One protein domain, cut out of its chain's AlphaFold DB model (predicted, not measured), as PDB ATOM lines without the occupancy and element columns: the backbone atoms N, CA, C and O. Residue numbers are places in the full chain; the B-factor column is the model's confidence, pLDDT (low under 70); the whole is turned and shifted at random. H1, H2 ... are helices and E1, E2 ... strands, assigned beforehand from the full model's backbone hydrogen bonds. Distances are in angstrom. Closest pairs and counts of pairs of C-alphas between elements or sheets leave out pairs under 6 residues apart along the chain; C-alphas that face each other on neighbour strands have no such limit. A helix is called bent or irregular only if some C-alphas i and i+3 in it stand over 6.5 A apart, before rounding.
ATOM      1  N   ASP A  13     -28.333  45.535  -5.291       80.25
ATOM      2  CA  ASP A  13     -27.851  44.886  -4.077       80.25
ATOM      3  C   ASP A  13     -28.150  45.689  -2.810       80.25
ATOM      4  O   ASP A  13     -28.444  45.105  -1.770       80.25
ATOM      5  N   GLU A  14     -28.075  47.019  -2.874       80.38
ATOM      6  CA  GLU A  14     -28.362  47.892  -1.737       80.38
ATOM      7  C   GLU A  14     -29.866  48.065  -1.514       80.38
ATOM      8  O   GLU A  14     -30.315  48.096  -0.371       80.38
ATOM      9  N   LEU A  15     -30.658  48.116  -2.586       82.62
ATOM     10  CA  LEU A  15     -32.117  48.211  -2.494       82.62
ATOM     11  C   LEU A  15     -32.736  46.913  -1.973       82.62
ATOM     12  O   LEU A  15     -33.534  46.926  -1.036       82.62
ATOM     13  N   ALA A  16     -32.300  45.785  -2.528       83.50
ATOM     14  CA  ALA A  16     -32.813  44.462  -2.219       83.50
ATOM     15  C   ALA A  16     -32.550  44.033  -0.771       83.50
ATOM     16  O   ALA A  16     -33.283  43.195  -0.250       83.50
ATOM     17  N   LYS A  17     -31.577  44.641  -0.072       81.12
ATOM     18  CA  LYS A  17     -31.379  44.434   1.378       81.12
ATOM     19  C   LYS A  17     -32.621  44.771   2.200       81.12
ATOM     20  O   LYS A  17     -32.825  44.175   3.253       81.12
ATOM     21  N   ASN A  18     -33.445  45.703   1.727       83.31
ATOM     22  CA  ASN A  18     -34.656  46.125   2.427       83.31
ATOM     23  C   ASN A  18     -35.904  45.334   1.995       83.31
ATOM     24  O   ASN A  18     -36.961  45.469   2.614       83.31
ATOM     25  N   TRP A  19     -35.807  44.489   0.965       88.19
ATOM     26  CA  TRP A  19     -36.936  43.730   0.427       88.19
ATOM     27  C   TRP A  19     -37.182  42.455   1.235       88.19
ATOM     28  O   TRP A  19     -36.668  41.378   0.943       88.19
ATOM     29  N   ARG A  20     -38.015  42.580   2.271       83.38
ATOM     30  CA  ARG A  20     -38.270  41.519   3.264       83.38
ATOM     31  C   ARG A  20     -38.833  40.213   2.700       83.38
ATOM     32  O   ARG A  20     -38.731  39.190   3.366       83.38
ATOM     33  N   ARG A  21     -39.463  40.254   1.525       87.44
ATOM     34  CA  ARG A  21     -40.101  39.095   0.881       87.44
ATOM     35  C   ARG A  21     -39.536  38.823  -0.514       87.44
ATOM     36  O   ARG A  21     -40.216  38.226  -1.348       87.44
ATOM     37  N   GLY A  22     -38.303  39.265  -0.767       92.19
ATOM     38  CA  GLY A  22     -37.680  39.179  -2.083       92.19
ATOM     39  C   GLY A  22     -38.357  40.099  -3.098       92.19
ATOM     40  O   GLY A  22     -38.917  41.137  -2.742       92.19
ATOM     41  N   ALA A  23     -38.302  39.713  -4.366       94.94
ATOM     42  CA  ALA A  23     -38.825  40.476  -5.487       94.94
ATOM     43  C   ALA A  23     -39.496  39.585  -6.528       94.94
ATOM     44  O   ALA A  23     -39.211  38.394  -6.626       94.94
ATOM     45  N   VAL A  24     -40.348  40.183  -7.350       95.12
ATOM     46  CA  VAL A  24     -40.870  39.566  -8.564       95.12
ATOM     47  C   VAL A  24     -40.167  40.193  -9.763       95.12
ATOM     48  O   VAL A  24     -40.096  41.415  -9.898       95.12
ATOM     49  N   VAL A  25     -39.625  39.342 -10.632       95.06
ATOM     50  CA  VAL A  25     -39.029  39.745 -11.905       95.06
ATOM     51  C   VAL A  25     -40.087  39.614 -12.989       95.06
ATOM     52  O   VAL A  25     -40.566  38.514 -13.272       95.06
ATOM     53  N   PHE A  26     -40.427  40.733 -13.615       94.62
ATOM     54  CA  PHE A  26     -41.338  40.818 -14.746       94.62
ATOM     55  C   PHE A  26     -40.537  41.004 -16.026       94.62
ATOM     56  O   PHE A  26     -39.703  41.899 -16.119       94.62
ATOM     57  N   MET A  27     -40.816  40.195 -17.044       94.44
ATOM     58  CA  MET A  27     -40.224  40.331 -18.374       94.44
ATOM     59  C   MET A  27     -41.312  40.249 -19.434       94.44
ATOM     60  O   MET A  27     -42.148  39.345 -19.407       94.44
ATOM     61  N   ARG A  28     -41.289  41.175 -20.393       95.12
ATOM     62  CA  ARG A  28     -42.225  41.216 -21.515       95.12
ATOM     63  C   ARG A  28     -41.478  41.358 -22.833       95.12
ATOM     64  O   ARG A  28     -40.768  42.339 -23.049       95.12
ATOM     65  N   ALA A  29     -41.684  40.401 -23.728       92.69
ATOM     66  CA  ALA A  29     -41.143  40.432 -25.078       92.69
ATOM     67  C   ALA A  29     -42.084  41.193 -26.045       92.69
ATOM     68  O   ALA A  29     -43.297  41.271 -25.809       92.69
ATOM     69  N   PRO A  30     -41.567  41.732 -27.169       90.88
ATOM     70  CA  PRO A  30     -42.354  42.452 -28.172       90.88
ATOM     71  C   PRO A  30     -43.514  41.651 -28.770       90.88
ATOM     72  O   PRO A  30     -44.534  42.229 -29.134       90.88
ATOM     73  N   ASN A  31     -43.386  40.324 -28.845       91.69
ATOM     74  CA  ASN A  31     -44.430  39.428 -29.350       91.69
ATOM     75  C   ASN A  31     -45.603  39.230 -28.366       91.69
ATOM     76  O   ASN A  31     -46.507  38.445 -28.644       91.69
ATOM     77  N   GLY A  32     -45.592  39.915 -27.219       88.56
ATOM     78  CA  GLY A  32     -46.628  39.819 -26.194       88.56
ATOM     79  C   GLY A  32     -46.415  38.690 -25.189       88.56
ATOM     80  O   GLY A  32     -47.183  38.610 -24.231       88.56
ATOM     81  N   PHE A  33     -45.375  37.863 -25.351       91.69
ATOM     82  CA  PHE A  33     -44.972  36.907 -24.325       91.69
ATOM     83  C   PHE A  33     -44.585  37.659 -23.050       91.69
ATOM     84  O   PHE A  33     -43.821  38.628 -23.096       91.69
ATOM     85  N   TYR A  34     -45.119  37.213 -21.918       90.81
ATOM     86  CA  TYR A  34     -44.786  37.746 -20.607       90.81
ATOM     87  C   TYR A  34     -44.388  36.603 -19.681       90.81
ATOM     88  O   TYR A  34     -44.881  35.483 -19.795       90.81
ATOM     89  N   MET A  35     -43.478  36.904 -18.767       90.12
ATOM     90  CA  MET A  35     -42.973  35.969 -17.780       90.12
ATOM     91  C   MET A  35     -42.829  36.689 -16.447       90.12
ATOM     92  O   MET A  35     -42.359  37.826 -16.390       90.12
ATOM     93  N   THR A  36     -43.219  35.993 -15.388       92.12
ATOM     94  CA  THR A  36     -43.021  36.401 -14.001       92.12
ATOM     95  C   THR A  36     -42.177  35.347 -13.304       92.12
ATOM     96  O   THR A  36     -42.436  34.151 -13.448       92.12
ATOM     97  N   ARG A  37     -41.141  35.772 -12.578       92.44
ATOM     98  CA  ARG A  37     -40.286  34.875 -11.794       92.44
ATOM     99  C   ARG A  37     -40.157  35.359 -10.351       92.44
ATOM    100  O   ARG A  37     -39.914  36.549 -10.143       92.44
ATOM    101  N   PRO A  38     -40.301  34.469  -9.358       93.38
ATOM    102  CA  PRO A  38     -39.967  34.783  -7.976       93.38
ATOM    103  C   PRO A  38     -38.451  34.902  -7.800       93.38
ATOM    104  O   PRO A  38     -37.713  34.005  -8.192       93.38
ATOM    105  N   ALA A  39     -37.983  35.966  -7.159       93.19
ATOM    106  CA  ALA A  39     -36.579  36.173  -6.838       93.19
ATOM    107  C   ALA A  39     -36.386  36.360  -5.331       93.19
ATOM    108  O   ALA A  39     -36.755  37.387  -4.763       93.19
ATOM    109  N   VAL A  40     -35.777  35.378  -4.667       92.00
ATOM    110  CA  VAL A  40     -35.460  35.486  -3.229       92.00
ATOM    111  C   VAL A  40     -34.286  36.429  -2.968       92.00
ATOM    112  O   VAL A  40     -34.257  37.104  -1.942       92.00
ATOM    113  N   TRP A  41     -33.362  36.534  -3.925       89.69
ATOM    114  CA  TRP A  41     -32.294  37.533  -3.947       89.69
ATOM    115  C   TRP A  41     -32.100  38.049  -5.363       89.69
ATOM    116  O   TRP A  41     -32.237  37.287  -6.320       89.69
ATOM    117  N   VAL A  42     -31.719  39.319  -5.466       90.94
ATOM    118  CA  VAL A  42     -31.331  39.984  -6.710       90.94
ATOM    119  C   VAL A  42     -30.042  40.764  -6.447       90.94
ATOM    120  O   VAL A  42     -29.872  41.298  -5.349       90.94
ATOM    121  N   TRP A  43     -29.132  40.795  -7.417       88.56
ATOM    122  CA  TRP A  43     -27.880  41.556  -7.357       88.56
ATOM    123  C   TRP A  43     -27.506  42.122  -8.724       88.56
ATOM    124  O   TRP A  43     -28.002  41.667  -9.757       88.56
ATOM    125  N   ASP A  44     -26.599  43.091  -8.728       87.00
ATOM    126  CA  ASP A  44     -26.040  43.656  -9.949       87.00
ATOM    127  C   ASP A  44     -24.957  42.758 -10.547       87.00
ATOM    128  O   ASP A  44     -24.082  42.244  -9.850       87.00
ATOM    129  N   THR A  45     -24.952  42.630 -11.871       86.38
ATOM    130  CA  THR A  45     -23.857  41.997 -12.622       86.38
ATOM    131  C   THR A  45     -23.221  43.027 -13.553       86.38
ATOM    132  O   THR A  45     -23.853  44.042 -13.846       86.38
ATOM    133  N   PRO A  46     -21.991  42.813 -14.069       83.56
ATOM    134  CA  PRO A  46     -21.324  43.761 -14.966       83.56
ATOM    135  C   PRO A  46     -22.080  44.115 -16.252       83.56
ATOM    136  O   PRO A  46     -21.834  45.190 -16.803       83.56
ATOM    137  N   ASP A  47     -23.024  43.290 -16.699       87.44
ATOM    138  CA  ASP A  47     -23.821  43.464 -17.920       87.44
ATOM    139  C   ASP A  47     -25.347  43.350 -17.700       87.44
ATOM    140  O   ASP A  47     -26.111  43.259 -18.664       87.44
ATOM    141  N   GLY A  48     -25.800  43.393 -16.444       91.44
ATOM    142  CA  GLY A  48     -27.216  43.365 -16.092       91.44
ATOM    143  C   GLY A  48     -27.445  43.067 -14.619       91.44
ATOM    144  O   GLY A  48     -26.920  43.777 -13.760       91.44
ATOM    145  N   PHE A  49     -28.239  42.038 -14.333       92.19
ATOM    146  CA  PHE A  49     -28.538  41.601 -12.974       92.19
ATOM    147  C   PHE A  49     -28.591  40.080 -12.879       92.19
ATOM    148  O   PHE A  49     -28.793  39.379 -13.875       92.19
ATOM    149  N   GLY A  50     -28.436  39.571 -11.664       91.44
ATOM    150  CA  GLY A  50     -28.665  38.173 -11.353       91.44
ATOM    151  C   GLY A  50     -29.745  38.001 -10.295       91.44
ATOM    152  O   GLY A  50     -29.997  38.909  -9.503       91.44
ATOM    153  N   PHE A  51     -30.406  36.846 -10.299       92.12
ATOM    154  CA  PHE A  51     -31.351  36.474  -9.250       92.12
ATOM    155  C   PHE A  51     -31.387  34.965  -8.995       92.12
ATOM    156  O   PHE A  51     -30.921  34.164  -9.808       92.12
ATOM    157  N   VAL A  52     -31.945  34.580  -7.848       90.94
ATOM    158  CA  VAL A  52     -32.176  33.177  -7.473       90.94
ATOM    159  C   VAL A  52     -33.669  32.928  -7.315       90.94
ATOM    160  O   VAL A  52     -34.333  33.660  -6.577       90.94
ATOM    161  N   GLU A  53     -34.182  31.872  -7.945       90.19
ATOM    162  CA  GLU A  53     -35.555  31.408  -7.717       90.19
ATOM    163  C   GLU A  53     -35.635  30.460  -6.506       90.19
ATOM    164  O   GLU A  53     -34.741  29.634  -6.323       90.19
ATOM    165  N   PRO A  54     -36.716  30.495  -5.701       87.25
ATOM    166  CA  PRO A  54     -36.928  29.599  -4.560       87.25
ATOM    167  C   PRO A  54     -37.247  28.141  -4.938       87.25
ATOM    168  O   PRO A  54     -37.478  27.335  -4.044       87.25
ATOM    169  N   ALA A  55     -37.280  27.766  -6.223       81.25
ATOM    170  CA  ALA A  55     -37.710  26.432  -6.671       81.25
ATOM    171  C   ALA A  55     -36.907  25.271  -6.047       81.25
ATOM    172  O   ALA A  55     -37.437  24.174  -5.871       81.25
ATOM    173  N   TYR A  56     -35.657  25.518  -5.641       77.25
ATOM    174  CA  TYR A  56     -34.823  24.536  -4.940       77.25
ATOM    175  C   TYR A  56     -35.362  24.126  -3.568       77.25
ATOM    176  O   TYR A  56     -34.986  23.083  -3.038       77.25
ATOM    177  N   ALA A  57     -36.201  24.964  -2.970       69.12
ATOM    178  CA  ALA A  57     -36.777  24.717  -1.666       69.12
ATOM    179  C   ALA A  57     -38.028  23.822  -1.759       69.12
ATOM    180  O   ALA A  57     -38.431  23.254  -0.745       69.12
ATOM    181  N   SER A  58     -38.619  23.659  -2.954       71.81
ATOM    182  CA  SER A  58     -39.872  22.921  -3.146       71.81
ATOM    183  C   SER A  58     -39.798  21.498  -2.568       71.81
ATOM    184  O   SER A  58     -38.923  20.725  -2.965       71.81
ATOM    185  N   PRO A  59     -40.722  21.116  -1.665       62.94
ATOM    186  CA  PRO A  59     -40.733  19.785  -1.063       62.94
ATOM    187  C   PRO A  59     -41.200  18.699  -2.042       62.94
ATOM    188  O   PRO A  59     -40.862  17.531  -1.868       62.94
ATOM    189  N   GLU A  60     -41.968  19.071  -3.069       69.12
ATOM    190  CA  GLU A  60     -42.517  18.133  -4.053       69.12
ATOM    191  C   GLU A  60     -41.520  17.818  -5.170       69.12
ATOM    192  O   GLU A  60     -41.472  16.695  -5.673       69.12
ATOM    193  N   GLN A  61     -40.718  18.813  -5.559       63.88
ATOM    194  CA  GLN A  61     -39.692  18.694  -6.591       63.88
ATOM    195  C   GLN A  61     -38.493  19.572  -6.222       63.88
ATOM    196  O   GLN A  61     -38.335  20.660  -6.781       63.88
ATOM    197  N   PRO A  62     -37.642  19.124  -5.282       62.78
ATOM    198  CA  PRO A  62     -36.417  19.837  -4.969       62.78
ATOM    199  C   PRO A  62     -35.537  19.844  -6.218       62.78
ATOM    200  O   PRO A  62     -35.023  18.814  -6.660       62.78
ATOM    201  N   THR A  63     -35.405  21.017  -6.822       65.81
ATOM    202  CA  THR A  63     -34.545  21.237  -7.986       65.81
ATOM    203  C   THR A  63     -33.188  21.782  -7.534       65.81
ATOM    204  O   THR A  63     -33.073  22.353  -6.448       65.81
ATOM    205  N   PRO A  64     -32.112  21.608  -8.321       66.94
ATOM    206  CA  PRO A  64     -30.885  22.369  -8.103       66.94
ATOM    207  C   PRO A  64     -31.183  23.875  -8.091       66.94
ATOM    208  O   PRO A  64     -32.153  24.312  -8.709       66.94
ATOM    209  N   PHE A  65     -30.344  24.675  -7.425       70.12
ATOM    210  CA  PHE A  65     -30.490  26.134  -7.415       70.12
ATOM    211  C   PHE A  65     -30.680  26.683  -8.832       70.12
ATOM    212  O   PHE A  65     -29.810  26.521  -9.690       70.12
ATOM    213  N   ALA A  66     -31.810  27.349  -9.060       77.62
ATOM    214  CA  ALA A  66     -32.073  28.070 -10.292       77.62
ATOM    215  C   ALA A  66     -31.507  29.484 -10.141       77.62
ATOM    216  O   ALA A  66     -32.084  30.360  -9.490       77.62
ATOM    217  N   LEU A  67     -30.301  29.645 -10.676       86.06
ATOM    218  CA  LEU A  67     -29.546  30.883 -10.706       86.06
ATOM    219  C   LEU A  67     -29.659  31.493 -12.100       86.06
ATOM    220  O   LEU A  67     -29.385  30.826 -13.099       86.06
ATOM    221  N   HIS A  68     -30.028  32.764 -12.166       88.69
ATOM    222  CA  HIS A  68     -30.267  33.460 -13.421       88.69
ATOM    223  C   HIS A  68     -29.340  34.658 -13.538       88.69
ATOM    224  O   HIS A  68     -29.231  35.440 -12.600       88.69
ATOM    225  N   TYR A  69     -28.730  34.816 -14.711       90.69
ATOM    226  CA  TYR A  69     -28.006  36.019 -15.114       90.69
ATOM    227  C   TYR A  69     -28.704  36.595 -16.331       90.69
ATOM    228  O   TYR A  69     -28.847  35.925 -17.356       90.69
ATOM    229  N   VAL A  70     -29.162  37.831 -16.207       91.75
ATOM    230  CA  VAL A  70     -29.973  38.488 -17.219       91.75
ATOM    231  C   VAL A  70     -29.230  39.714 -17.714       91.75
ATOM    232  O   VAL A  70     -28.996  40.658 -16.962       91.75
ATOM    233  N   LYS A  71     -28.888  39.711 -19.006       92.06
ATOM    234  CA  LYS A  71     -28.300  40.876 -19.670       92.06
ATOM    235  C   LYS A  71     -29.356  41.951 -19.843       92.06
ATOM    236  O   LYS A  71     -30.358  41.724 -20.525       92.06
ATOM    237  N   ALA A  72     -29.126  43.106 -19.236       92.56
ATOM    238  CA  ALA A  72     -30.091  44.190 -19.232       92.56
ATOM    239  C   ALA A  72     -29.434  45.531 -18.911       92.56
ATOM    240  O   ALA A  72     -28.451  45.610 -18.181       92.56
ATOM    241  N   THR A  73     -30.040  46.603 -19.404       90.88
ATOM    242  CA  THR A  73     -29.719  47.971 -19.007       90.88
ATOM    243  C   THR A  73     -30.812  48.483 -18.085       90.88
ATOM    244  O   THR A  73     -31.996  48.400 -18.414       90.88
ATOM    245  N   ALA A  74     -30.426  49.020 -16.932       89.88
ATOM    246  CA  ALA A  74     -31.357  49.717 -16.061       89.88
ATOM    247  C   ALA A  74     -31.772  51.046 -16.693       89.88
ATOM    248  O   ALA A  74     -30.930  51.893 -17.004       89.88
ATOM    249  N   LEU A  75     -33.072  51.233 -16.880       88.00
ATOM    250  CA  LEU A  75     -33.622  52.440 -17.485       88.00
ATOM    251  C   LEU A  75     -34.077  53.448 -16.441       88.00
ATOM    252  O   LEU A  75     -33.875  54.640 -16.609       88.00
ATOM    253  N   GLU A  76     -34.730  52.980 -15.383       86.75
ATOM    254  CA  GLU A  76     -35.369  53.854 -14.408       86.75
ATOM    255  C   GLU A  76     -35.467  53.157 -13.056       86.75
ATOM    256  O   GLU A  76     -35.706  51.952 -12.978       86.75
ATOM    257  N   ARG A  77     -35.329  53.936 -11.985       87.75
ATOM    258  CA  ARG A  77     -35.664  53.523 -10.627       87.75
ATOM    259  C   ARG A  77     -36.916  54.276 -10.193       87.75
ATOM    260  O   ARG A  77     -36.924  55.506 -10.191       87.75
ATOM    261  N   GLN A  78     -37.936  53.539  -9.777       87.25
ATOM    262  CA  GLN A  78     -39.195  54.082  -9.282       87.25
ATOM    263  C   GLN A  78     -39.276  53.828  -7.770       87.25
ATOM    264  O   GLN A  78     -39.620  52.739  -7.309       87.25
ATOM    265  N   GLY A  79     -38.903  54.841  -6.982       84.19
ATOM    266  CA  GLY A  79     -38.870  54.738  -5.518       84.19
ATOM    267  C   GLY A  79     -37.831  53.731  -5.009       84.19
ATOM    268  O   GLY A  79     -36.739  53.625  -5.559       84.19
ATOM    269  N   GLU A  80     -38.136  53.017  -3.926       83.50
ATOM    270  CA  GLU A  80     -37.268  51.960  -3.360       83.50
ATOM    271  C   GLU A  80     -37.715  50.539  -3.728       83.50
ATOM    272  O   GLU A  80     -37.009  49.574  -3.433       83.50
ATOM    273  N   ALA A  81     -38.876  50.414  -4.372       87.38
ATOM    274  CA  ALA A  81     -39.514  49.134  -4.642       87.38
ATOM    275  C   ALA A  81     -39.267  48.630  -6.065       87.38
ATOM    276  O   ALA A  81     -39.228  47.424  -6.262       87.38
ATOM    277  N   THR A  82     -39.068  49.516  -7.047       90.88
ATOM    278  CA  THR A  82     -39.114  49.113  -8.457       90.88
ATOM    279  C   THR A  82     -37.929  49.630  -9.253       90.88
ATOM    280  O   THR A  82     -37.533  50.795  -9.151       90.88
ATOM    281  N   ILE A  83     -37.389  48.766 -10.111       91.62
ATOM    282  CA  ILE A  83     -36.378  49.130 -11.103       91.62
ATOM    283  C   ILE A  83     -36.778  48.559 -12.457       91.62
ATOM    284  O   ILE A  83     -37.066  47.372 -12.578       91.62
ATOM    285  N   VAL A  84     -36.784  49.411 -13.477       92.44
ATOM    286  CA  VAL A  84     -37.135  49.069 -14.854       92.44
ATOM    287  C   VAL A  84     -35.872  48.724 -15.631       92.44
ATOM    288  O   VAL A  84     -34.900  49.482 -15.627       92.44
ATOM    289  N   TYR A  85     -35.928  47.612 -16.352       92.62
ATOM    290  CA  TYR A  85     -34.846  47.083 -17.168       92.62
ATOM    291  C   TYR A  85     -35.267  46.908 -18.621       92.62
ATOM    292  O   TYR A  85     -36.424  46.614 -18.930       92.62
ATOM    293  N   GLU A  86     -34.296  47.034 -19.515       94.12
ATOM    294  CA  GLU A  86     -34.435  46.717 -20.930       94.12
ATOM    295  C   GLU A  86     -33.296  45.800 -21.365       94.12
ATOM    296  O   GLU A  86     -32.117  46.117 -21.194       94.12
ATOM    297  N   GLY A  87     -33.664  44.632 -21.879       92.69
ATOM    298  CA  GLY A  87     -32.744  43.703 -22.516       92.69
ATOM    299  C   GLY A  87     -32.786  43.820 -24.040       92.69
ATOM    300  O   GLY A  87     -33.453  44.702 -24.582       92.69
ATOM    301  N   PRO A  88     -32.091  42.922 -24.758       92.19
ATOM    302  CA  PRO A  88     -32.000  42.974 -26.220       92.19
ATOM    303  C   PRO A  88     -33.354  42.885 -26.940       92.19
ATOM    304  O   PRO A  88     -33.558  43.527 -27.969       92.19
ATOM    305  N   ASP A  89     -34.268  42.074 -26.414       92.94
ATOM    306  CA  ASP A  89     -35.551  41.726 -27.027       92.94
ATOM    307  C   ASP A  89     -36.686  41.637 -25.997       92.94
ATOM    308  O   ASP A  89     -37.695  40.970 -26.216       92.94
ATOM    309  N   TRP A  90     -36.543  42.319 -24.862       94.56
ATOM    310  CA  TRP A  90     -37.564  42.371 -23.823       94.56
ATOM    311  C   TRP A  90     -37.415  43.633 -22.974       94.56
ATOM    312  O   TRP A  90     -36.346  44.236 -22.881       94.56
ATOM    313  N   ARG A  91     -38.506  44.016 -22.316       94.81
ATOM    314  CA  ARG A  91     -38.526  45.069 -21.298       94.81
ATOM    315  C   ARG A  91     -39.264  44.571 -20.071       94.81
ATOM    316  O   ARG A  91     -40.202  43.783 -20.189       94.81
ATOM    317  N   GLY A  92     -38.826  44.995 -18.898       94.25
ATOM    318  CA  GLY A  92     -39.292  44.415 -17.652       94.25
ATOM    319  C   GLY A  92     -39.010  45.269 -16.433       94.25
ATOM    320  O   GLY A  92     -38.475  46.374 -16.537       94.25
ATOM    321  N   SER A  93     -39.371  44.736 -15.276       94.44
ATOM    322  CA  SER A  93     -39.134  45.349 -13.977       94.44
ATOM    323  C   SER A  93     -38.719  44.298 -12.958       94.44
ATOM    324  O   SER A  93     -39.049  43.118 -13.069       94.44
ATOM    325  N   ILE A  94     -37.973  44.746 -11.958       94.38
ATOM    326  CA  ILE A  94     -37.765  44.028 -10.709       94.38
ATOM    327  C   ILE A  94     -38.506  44.829  -9.655       94.38
ATOM    328  O   ILE A  94     -38.246  46.024  -9.501       94.38
ATOM    329  N   GLU A  95     -39.440  44.178  -8.977       94.06
ATOM    330  CA  GLU A  95     -40.340  44.820  -8.026       94.06
ATOM    331  C   GLU A  95     -40.251  44.105  -6.687       94.06
ATOM    332  O   GLU A  95     -40.389  42.883  -6.627       94.06
ATOM    333  N   ALA A  96     -40.028  44.852  -5.609       93.19
ATOM    334  CA  ALA A  96     -40.097  44.338  -4.254       93.19
ATOM    335  C   ALA A  96     -41.444  43.643  -4.045       93.19
ATOM    336  O   ALA A  96     -42.504  44.197  -4.338       93.19
ATOM    337  N   ASN A  97     -41.414  42.418  -3.531       92.31
ATOM    338  CA  ASN A  97     -42.646  41.710  -3.244       92.31
ATOM    339  C   ASN A  97     -43.266  42.267  -1.957       92.31
ATOM    340  O   ASN A  97     -42.775  42.023  -0.856       92.31
ATOM    341  N   GLU A  98     -44.379  42.982  -2.088       84.81
ATOM    342  CA  GLU A  98     -45.135  43.508  -0.944       84.81
ATOM    343  C   GLU A  98     -46.264  42.560  -0.491       84.81
ATOM    344  O   GLU A  98     -47.026  42.877   0.420       84.81
ATOM    345  N   GLY A  99     -46.327  41.343  -1.048       74.44
ATOM    346  CA  GLY A  99     -47.393  40.373  -0.779       74.44
ATOM    347  C   GLY A  99     -48.571  40.474  -1.748       74.44
ATOM    348  O   GLY A  99     -49.699  40.204  -1.352       74.44
ATOM    349  N   ASN A 100     -48.303  40.882  -2.989       76.31
ATOM    350  CA  ASN A 100     -49.294  40.908  -4.064       76.31
ATOM    351  C   ASN A 100     -49.764  39.486  -4.418       76.31
ATOM    352  O   ASN A 100     -49.045  38.524  -4.166       76.31
ATOM    353  N   ASP A 101     -50.925  39.346  -5.054       73.38
ATOM    354  CA  ASP A 101     -51.432  38.039  -5.497       73.38
ATOM    355  C   ASP A 101     -50.701  37.528  -6.760       73.38
ATOM    356  O   ASP A 101     -50.273  38.313  -7.609       73.38
ATOM    357  N   GLY A 102     -50.577  36.201  -6.896       84.50
ATOM    358  CA  GLY A 102     -50.027  35.512  -8.074       84.50
ATOM    359  C   GLY A 102     -48.925  34.499  -7.750       84.50
ATOM    360  O   GLY A 102     -48.242  34.617  -6.734       84.50
ATOM    361  N   ASP A 103     -48.714  33.529  -8.644       86.38
ATOM    362  CA  ASP A 103     -47.855  32.353  -8.416       86.38
ATOM    363  C   ASP A 103     -46.438  32.701  -7.918       86.38
ATOM    364  O   ASP A 103     -45.906  32.059  -7.014       86.38
ATOM    365  N   ALA A 104     -45.816  33.751  -8.471       89.69
ATOM    366  CA  ALA A 104     -44.488  34.197  -8.043       89.69
ATOM    367  C   ALA A 104     -44.499  34.738  -6.602       89.69
ATOM    368  O   ALA A 104     -43.625  34.411  -5.798       89.69
ATOM    369  N   SER A 105     -45.502  35.535  -6.248       90.50
ATOM    370  CA  SER A 105     -45.643  36.065  -4.894       90.50
ATOM    371  C   SER A 105     -46.004  34.977  -3.887       90.50
ATOM    372  O   SER A 105     -45.512  35.013  -2.761       90.50
ATOM    373  N   GLU A 106     -46.811  33.988  -4.283       89.19
ATOM    374  CA  GLU A 106     -47.128  32.825  -3.450       89.19
ATOM    375  C   GLU A 106     -45.889  31.976  -3.170       89.19
ATOM    376  O   GLU A 106     -45.655  31.607  -2.018       89.19
ATOM    377  N   ALA A 107     -45.050  31.742  -4.183       89.56
ATOM    378  CA  ALA A 107     -43.780  31.043  -4.014       89.56
ATOM    379  C   ALA A 107     -42.846  31.781  -3.041       89.56
ATOM    380  O   ALA A 107     -42.218  31.157  -2.186       89.56
ATOM    381  N   LEU A 108     -42.779  33.115  -3.127       91.88
ATOM    382  CA  LEU A 108     -42.004  33.933  -2.191       91.88
ATOM    383  C   LEU A 108     -42.599  33.903  -0.781       91.88
ATOM    384  O   LEU A 108     -41.854  33.759   0.186       91.88
ATOM    385  N   ARG A 109     -43.927  33.998  -0.647       91.06
ATOM    386  CA  ARG A 109     -44.612  33.895   0.649       91.06
ATOM    387  C   ARG A 109     -44.269  32.574   1.320       91.06
ATOM    388  O   ARG A 109     -43.755  32.582   2.431       91.06
ATOM    389  N   TRP A 110     -44.485  31.461   0.625       89.56
ATOM    390  CA  TRP A 110     -44.159  30.131   1.129       89.56
ATOM    391  C   TRP A 110     -42.675  30.023   1.521       89.56
ATOM    392  O   TRP A 110     -42.341  29.551   2.608       89.56
ATOM    393  N   TYR A 111     -41.771  30.538   0.684       91.19
ATOM    394  CA  TYR A 111     -40.340  30.507   0.966       91.19
ATOM    395  C   TYR A 111     -39.980  31.236   2.274       91.19
ATOM    396  O   TYR A 111     -39.259  30.688   3.112       91.19
ATOM    397  N   PHE A 112     -40.479  32.462   2.457       91.12
ATOM    398  CA  PHE A 112     -40.140  33.304   3.608       91.12
ATOM    399  C   PHE A 112     -40.931  32.968   4.878       91.12
ATOM    400  O   PHE A 112     -40.426  33.209   5.973       91.12
ATOM    401  N   GLU A 113     -42.146  32.432   4.755       91.06
ATOM    402  CA  GLU A 113     -43.041  32.181   5.893       91.06
ATOM    403  C   GLU A 113     -43.026  30.718   6.359       91.06
ATOM    404  O   GLU A 113     -43.284  30.461   7.533       91.06
ATOM    405  N   GLU A 114     -42.665  29.766   5.493       90.12
ATOM    406  CA  GLU A 114     -42.681  28.336   5.822       90.12
ATOM    407  C   GLU A 114     -41.296  27.698   5.718       90.12
ATOM    408  O   GLU A 114     -40.773  27.191   6.714       90.12
ATOM    409  N   TYR A 115     -40.670  27.741   4.539       90.81
ATOM    410  CA  TYR A 115     -39.404  27.037   4.314       90.81
ATOM    411  C   TYR A 115     -38.261  27.610   5.151       90.81
ATOM    412  O   TYR A 115     -37.639  26.874   5.920       90.81
ATOM    413  N   LEU A 116     -37.971  28.911   5.027       91.38
ATOM    414  CA  LEU A 116     -36.828  29.515   5.711       91.38
ATOM    415  C   LEU A 116     -36.945  29.353   7.241       91.38
ATOM    416  O   LEU A 116     -36.007  28.796   7.825       91.38
ATOM    417  N   PRO A 117     -38.085  29.694   7.885       92.12
ATOM    418  CA  PRO A 117     -38.291  29.428   9.309       92.12
ATOM    419  C   PRO A 117     -38.177  27.943   9.669       92.12
ATOM    420  O   PRO A 117     -37.537  27.604  10.664       92.12
ATOM    421  N   GLY A 118     -38.733  27.047   8.844       91.19
ATOM    422  CA  GLY A 118     -38.671  25.599   9.053       91.19
ATOM    423  C   GLY A 118     -37.252  25.026   9.022       91.19
ATOM    424  O   GLY A 118     -36.997  23.973   9.602       91.19
ATOM    425  N   THR A 119     -36.303  25.728   8.397       90.56
ATOM    426  CA  THR A 119     -34.897  25.304   8.351       90.56
ATOM    427  C   THR A 119     -34.075  25.759   9.558       90.56
ATOM    428  O   THR A 119     -32.946  25.300   9.724       90.56
ATOM    429  N   GLY A 120     -34.613  26.664  10.384       92.88
ATOM    430  CA  GLY A 120     -33.923  27.230  11.546       92.88
ATOM    431  C   GLY A 120     -32.765  28.183  11.217       92.88
ATOM    432  O   GLY A 120     -32.016  28.535  12.124       92.88
ATOM    433  N   ARG A 121     -32.607  28.586   9.950       92.56
ATOM    434  CA  ARG A 121     -31.546  29.493   9.478       92.56
ATOM    435  C   ARG A 121     -32.039  30.928   9.363       92.56
ATOM    436  O   ARG A 121     -33.211  31.159   9.056       92.56
ATOM    437  N   THR A 122     -31.143  31.894   9.534       91.31
ATOM    438  CA  THR A 122     -31.424  33.288   9.163       91.31
ATOM    439  C   THR A 122     -31.400  33.468   7.644       91.31
ATOM    440  O   THR A 122     -30.881  32.634   6.896       91.31
ATOM    441  N   ILE A 123     -31.955  34.585   7.166       86.00
ATOM    442  CA  ILE A 123     -31.907  34.931   5.740       86.00
ATOM    443  C   ILE A 123     -30.462  35.112   5.255       86.00
ATOM    444  O   ILE A 123     -30.147  34.744   4.126       86.00
ATOM    445  N   GLU A 124     -29.570  35.631   6.099       87.25
ATOM    446  CA  GLU A 124     -28.150  35.804   5.794       87.25
ATOM    447  C   GLU A 124     -27.427  34.461   5.693       87.25
ATOM    448  O   GLU A 124     -26.659  34.259   4.755       87.25
ATOM    449  N   GLU A 125     -27.697  33.535   6.616       90.81
ATOM    450  CA  GLU A 125     -27.133  32.181   6.584       90.81
ATOM    451  C   GLU A 125     -27.575  31.424   5.329       90.81
ATOM    452  O   GLU A 125     -26.761  30.785   4.656       90.81
ATOM    453  N   GLU A 126     -28.859  31.525   4.977       89.06
ATOM    454  CA  GLU A 126     -29.382  30.877   3.778       89.06
ATOM    455  C   GLU A 126     -28.851  31.534   2.497       89.06
ATOM    456  O   GLU A 126     -28.468  30.833   1.558       89.06
ATOM    457  N   ARG A 127     -28.716  32.866   2.481       85.62
ATOM    458  CA  ARG A 127     -28.081  33.595   1.377       85.62
ATOM    459  C   ARG A 127     -26.628  33.165   1.183       85.62
ATOM    460  O   ARG A 127     -26.232  32.911   0.049       85.62
ATOM    461  N   ALA A 128     -25.846  33.073   2.258       86.25
ATOM    462  CA  ALA A 128     -24.441  32.667   2.209       86.25
ATOM    463  C   ALA A 128     -24.294  31.242   1.660       86.25
ATOM    464  O   ALA A 128     -23.544  31.009   0.714       86.25
ATOM    465  N   ARG A 129     -25.103  30.296   2.157       85.94
ATOM    466  CA  ARG A 129     -25.102  28.904   1.677       85.94
ATOM    467  C   ARG A 129     -25.292  28.793   0.161       85.94
ATOM    468  O   ARG A 129     -24.737  27.886  -0.458       85.94
ATOM    469  N   ILE A 130     -26.101  29.678  -0.415       82.38
ATOM    470  CA  ILE A 130     -26.500  29.620  -1.824       82.38
ATOM    471  C   ILE A 130     -25.556  30.428  -2.706       82.38
ATOM    472  O   ILE A 130     -25.127  29.941  -3.749       82.38
ATOM    473  N   LEU A 131     -25.222  31.653  -2.299       78.62
ATOM    474  CA  LEU A 131     -24.451  32.576  -3.127       78.62
ATOM    475  C   LEU A 131     -22.937  32.422  -2.968       78.62
ATOM    476  O   LEU A 131     -22.219  32.741  -3.913       78.62
ATOM    477  N   ASP A 132     -22.423  31.935  -1.836       80.75
ATOM    478  CA  ASP A 132     -20.971  31.811  -1.644       80.75
ATOM    479  C   ASP A 132     -20.329  30.800  -2.608       80.75
ATOM    480  O   ASP A 132     -19.311  31.144  -3.213       80.75
ATOM    481  N   PRO A 133     -20.906  29.602  -2.850       74.00
ATOM    482  CA  PRO A 133     -20.366  28.675  -3.846       74.00
ATOM    483  C   PRO A 133     -20.391  29.255  -5.265       74.00
ATOM    484  O   PRO A 133     -19.445  29.068  -6.027       74.00
ATOM    485  N   VAL A 134     -21.453  29.990  -5.600       68.62
ATOM    486  CA  VAL A 134     -21.645  30.632  -6.908       68.62
ATOM    487  C   VAL A 134     -20.589  31.715  -7.132       68.62
ATOM    488  O   VAL A 134     -19.838  31.672  -8.103       68.62
ATOM    489  N   ARG A 135     -20.458  32.644  -6.181       67.25
ATOM    490  CA  ARG A 135     -19.479  33.740  -6.241       67.25
ATOM    491  C   ARG A 135     -18.039  33.237  -6.175       67.25
ATOM    492  O   ARG A 135     -17.137  33.874  -6.713       67.25
ATOM    493  N   ALA A 136     -17.797  32.108  -5.508       63.53
ATOM    494  CA  ALA A 136     -16.486  31.474  -5.493       63.53
ATOM    495  C   ALA A 136     -16.101  30.923  -6.873       63.53
ATOM    496  O   ALA A 136     -14.925  30.987  -7.212       63.53
ATOM    497  N   GLN A 137     -17.056  30.431  -7.671       59.97
ATOM    498  CA  GLN A 137     -16.807  29.936  -9.031       59.97
ATOM    499  C   GLN A 137     -16.532  31.069 -10.031       59.97
ATOM    500  O   GLN A 137     -15.626  30.935 -10.849       59.97
ATOM    501  N   GLU A 138     -17.225  32.205  -9.915       59.41
ATOM    502  CA  GLU A 138     -17.018  33.381 -10.781       59.41
ATOM    503  C   GLU A 138     -15.620  34.007 -10.652       59.41
ATOM    504  O   GLU A 138     -15.133  34.649 -11.576       59.41
ATOM    505  N   ARG A 139     -14.934  33.823  -9.515       51.56
ATOM    506  CA  ARG A 139     -13.572  34.353  -9.304       51.56
ATOM    507  C   ARG A 139     -12.487  33.624 -10.102       51.56
ATOM    508  O   ARG A 139     -11.348  34.088 -10.106       51.56
ATOM    509  N   TRP A 140     -12.812  32.495 -10.730       37.44
ATOM    510  CA  TRP A 140     -11.869  31.661 -11.487       37.44
ATOM    511  C   TRP A 140     -12.133  31.648 -12.999       37.44
ATOM    512  O   TRP A 140     -11.481  30.886 -13.716       37.44
TER     513      TRP A 140
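Overview. This is residues 13 to 140 of the 141 residues of an uncharacterized protein of Betaproteobacteria bacterium (UniProt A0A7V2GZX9). This is a sandwich of two antiparallel sheets, the strands E2, E1, E8, E7, E6 facing the smaller sheet E3, E4, E5 with their strands crossed at 55 degrees, and the chain passes between the sheets at the links E2 to E3 and E5 to E6. Helix H3 runs along E2 on the outer face of the larger sheet, while H4 grazes the smaller sheet and its residues 135 to 138 stick out with the last two printed residues. The printed part has 128 residues, with four named helices and eight named strands in the order H1 E1 E2 E3 E4 H2 E5 E6 E7 E8 H3 H4, and its class is mixed, helices and strands. It is compact, with a radius of gyration of the C-alphas of 14.5 A and spans of 41 by 40 by 29 A.

Arrangement. H1, residues 13 to 16, stands at the level of a sheet made of E3, residues 41 to 45, E4, residues 48 to 53, and E5, residues 66 to 71; its closest C-alphas to E3 are those of Asp 13 and Trp 43, 4.7 A apart. E1, residues 23 to 28, and E2, residues 34 to 39, form a hairpin, with N 25 and O 37 2.9 A apart, within hydrogen-bond range. E3 and E4 form another, with N 43 and O 50 at 2.9 A. E4 is also the antiparallel neighbour of E5, with N 51 and O 68 at 2.9 A. H2, residues 54 to 57, only grazes this sheet. E6, residues 73 to 78, E7, residues 82 to 86, and E8, residues 91 to 96, form a meander, each strand the antiparallel neighbour of the one before. Here N 75 and O 84 are 2.8 A apart, and N 85 and O 92 are 2.8 A apart. E8 is also the antiparallel neighbour of E1, with N 26 and O 93 at 2.8 A. The sheet E2, E1, E8, E7, E6 is twisted, and the parts of the two sheets that face each other are 10.3 A apart, centre to centre. H3, residues 103 to 118, is on the larger sheet at a height of 7.2 A, over E2 and along the strands, at 12 degrees to E2 on the local plane; the two form two layers, a helix on one face of a sheet. The closest C-alphas of H3 and E2 are those of Pro 38 and Ala 104, 4.6 A apart. H2 and H3 touch, the closest C-alphas being those of Pro 54 and Tyr 111 at 6.6 A. H4, residues 123 to 138, is close to H3 but not clearly touching, with the C-alphas of Leu 116 and Ile 123 7.3 A apart. Of the O i to N i+4 pairs, 9 of 12 in H3 and 10 of 12 in H4 are within hydrogen-bond range; H1 and H2 are too short for such a pair.

Along the chain. H1 begins at C-alpha 13, (-27.851, 44.886, -4.077), and is 5.3 A long; H2 is 5.7 A. E1, E2, E3 and E4 measure 16.4, 16.1, 12.9 and 16.8 A, and E5, E6, E7 and E8 measure 16.3, 14.9, 13.5 and 17.1 A. H3 is 20.9 A long and begins at C-alpha 103, (-47.855, 32.353, -8.416). H4 is 22.3 A long and ends at C-alpha 138, (-17.018, 33.381, -10.781). Both are irregular, but only just: C-alphas 113 and 116 are 6.8 A apart, and C-alphas 130 and 133 are 6.53 A apart.

Size, cuts and confidence. The two C-alphas farthest apart are those of Asn 31 and Gly 120, at 44.0 A. The printed part has no cut, and no link is long. The mean pLDDT of the printed part is 85.6; the model's confidence is under 70 at residue 57, residues 59 to 64 and residues 134 to 140.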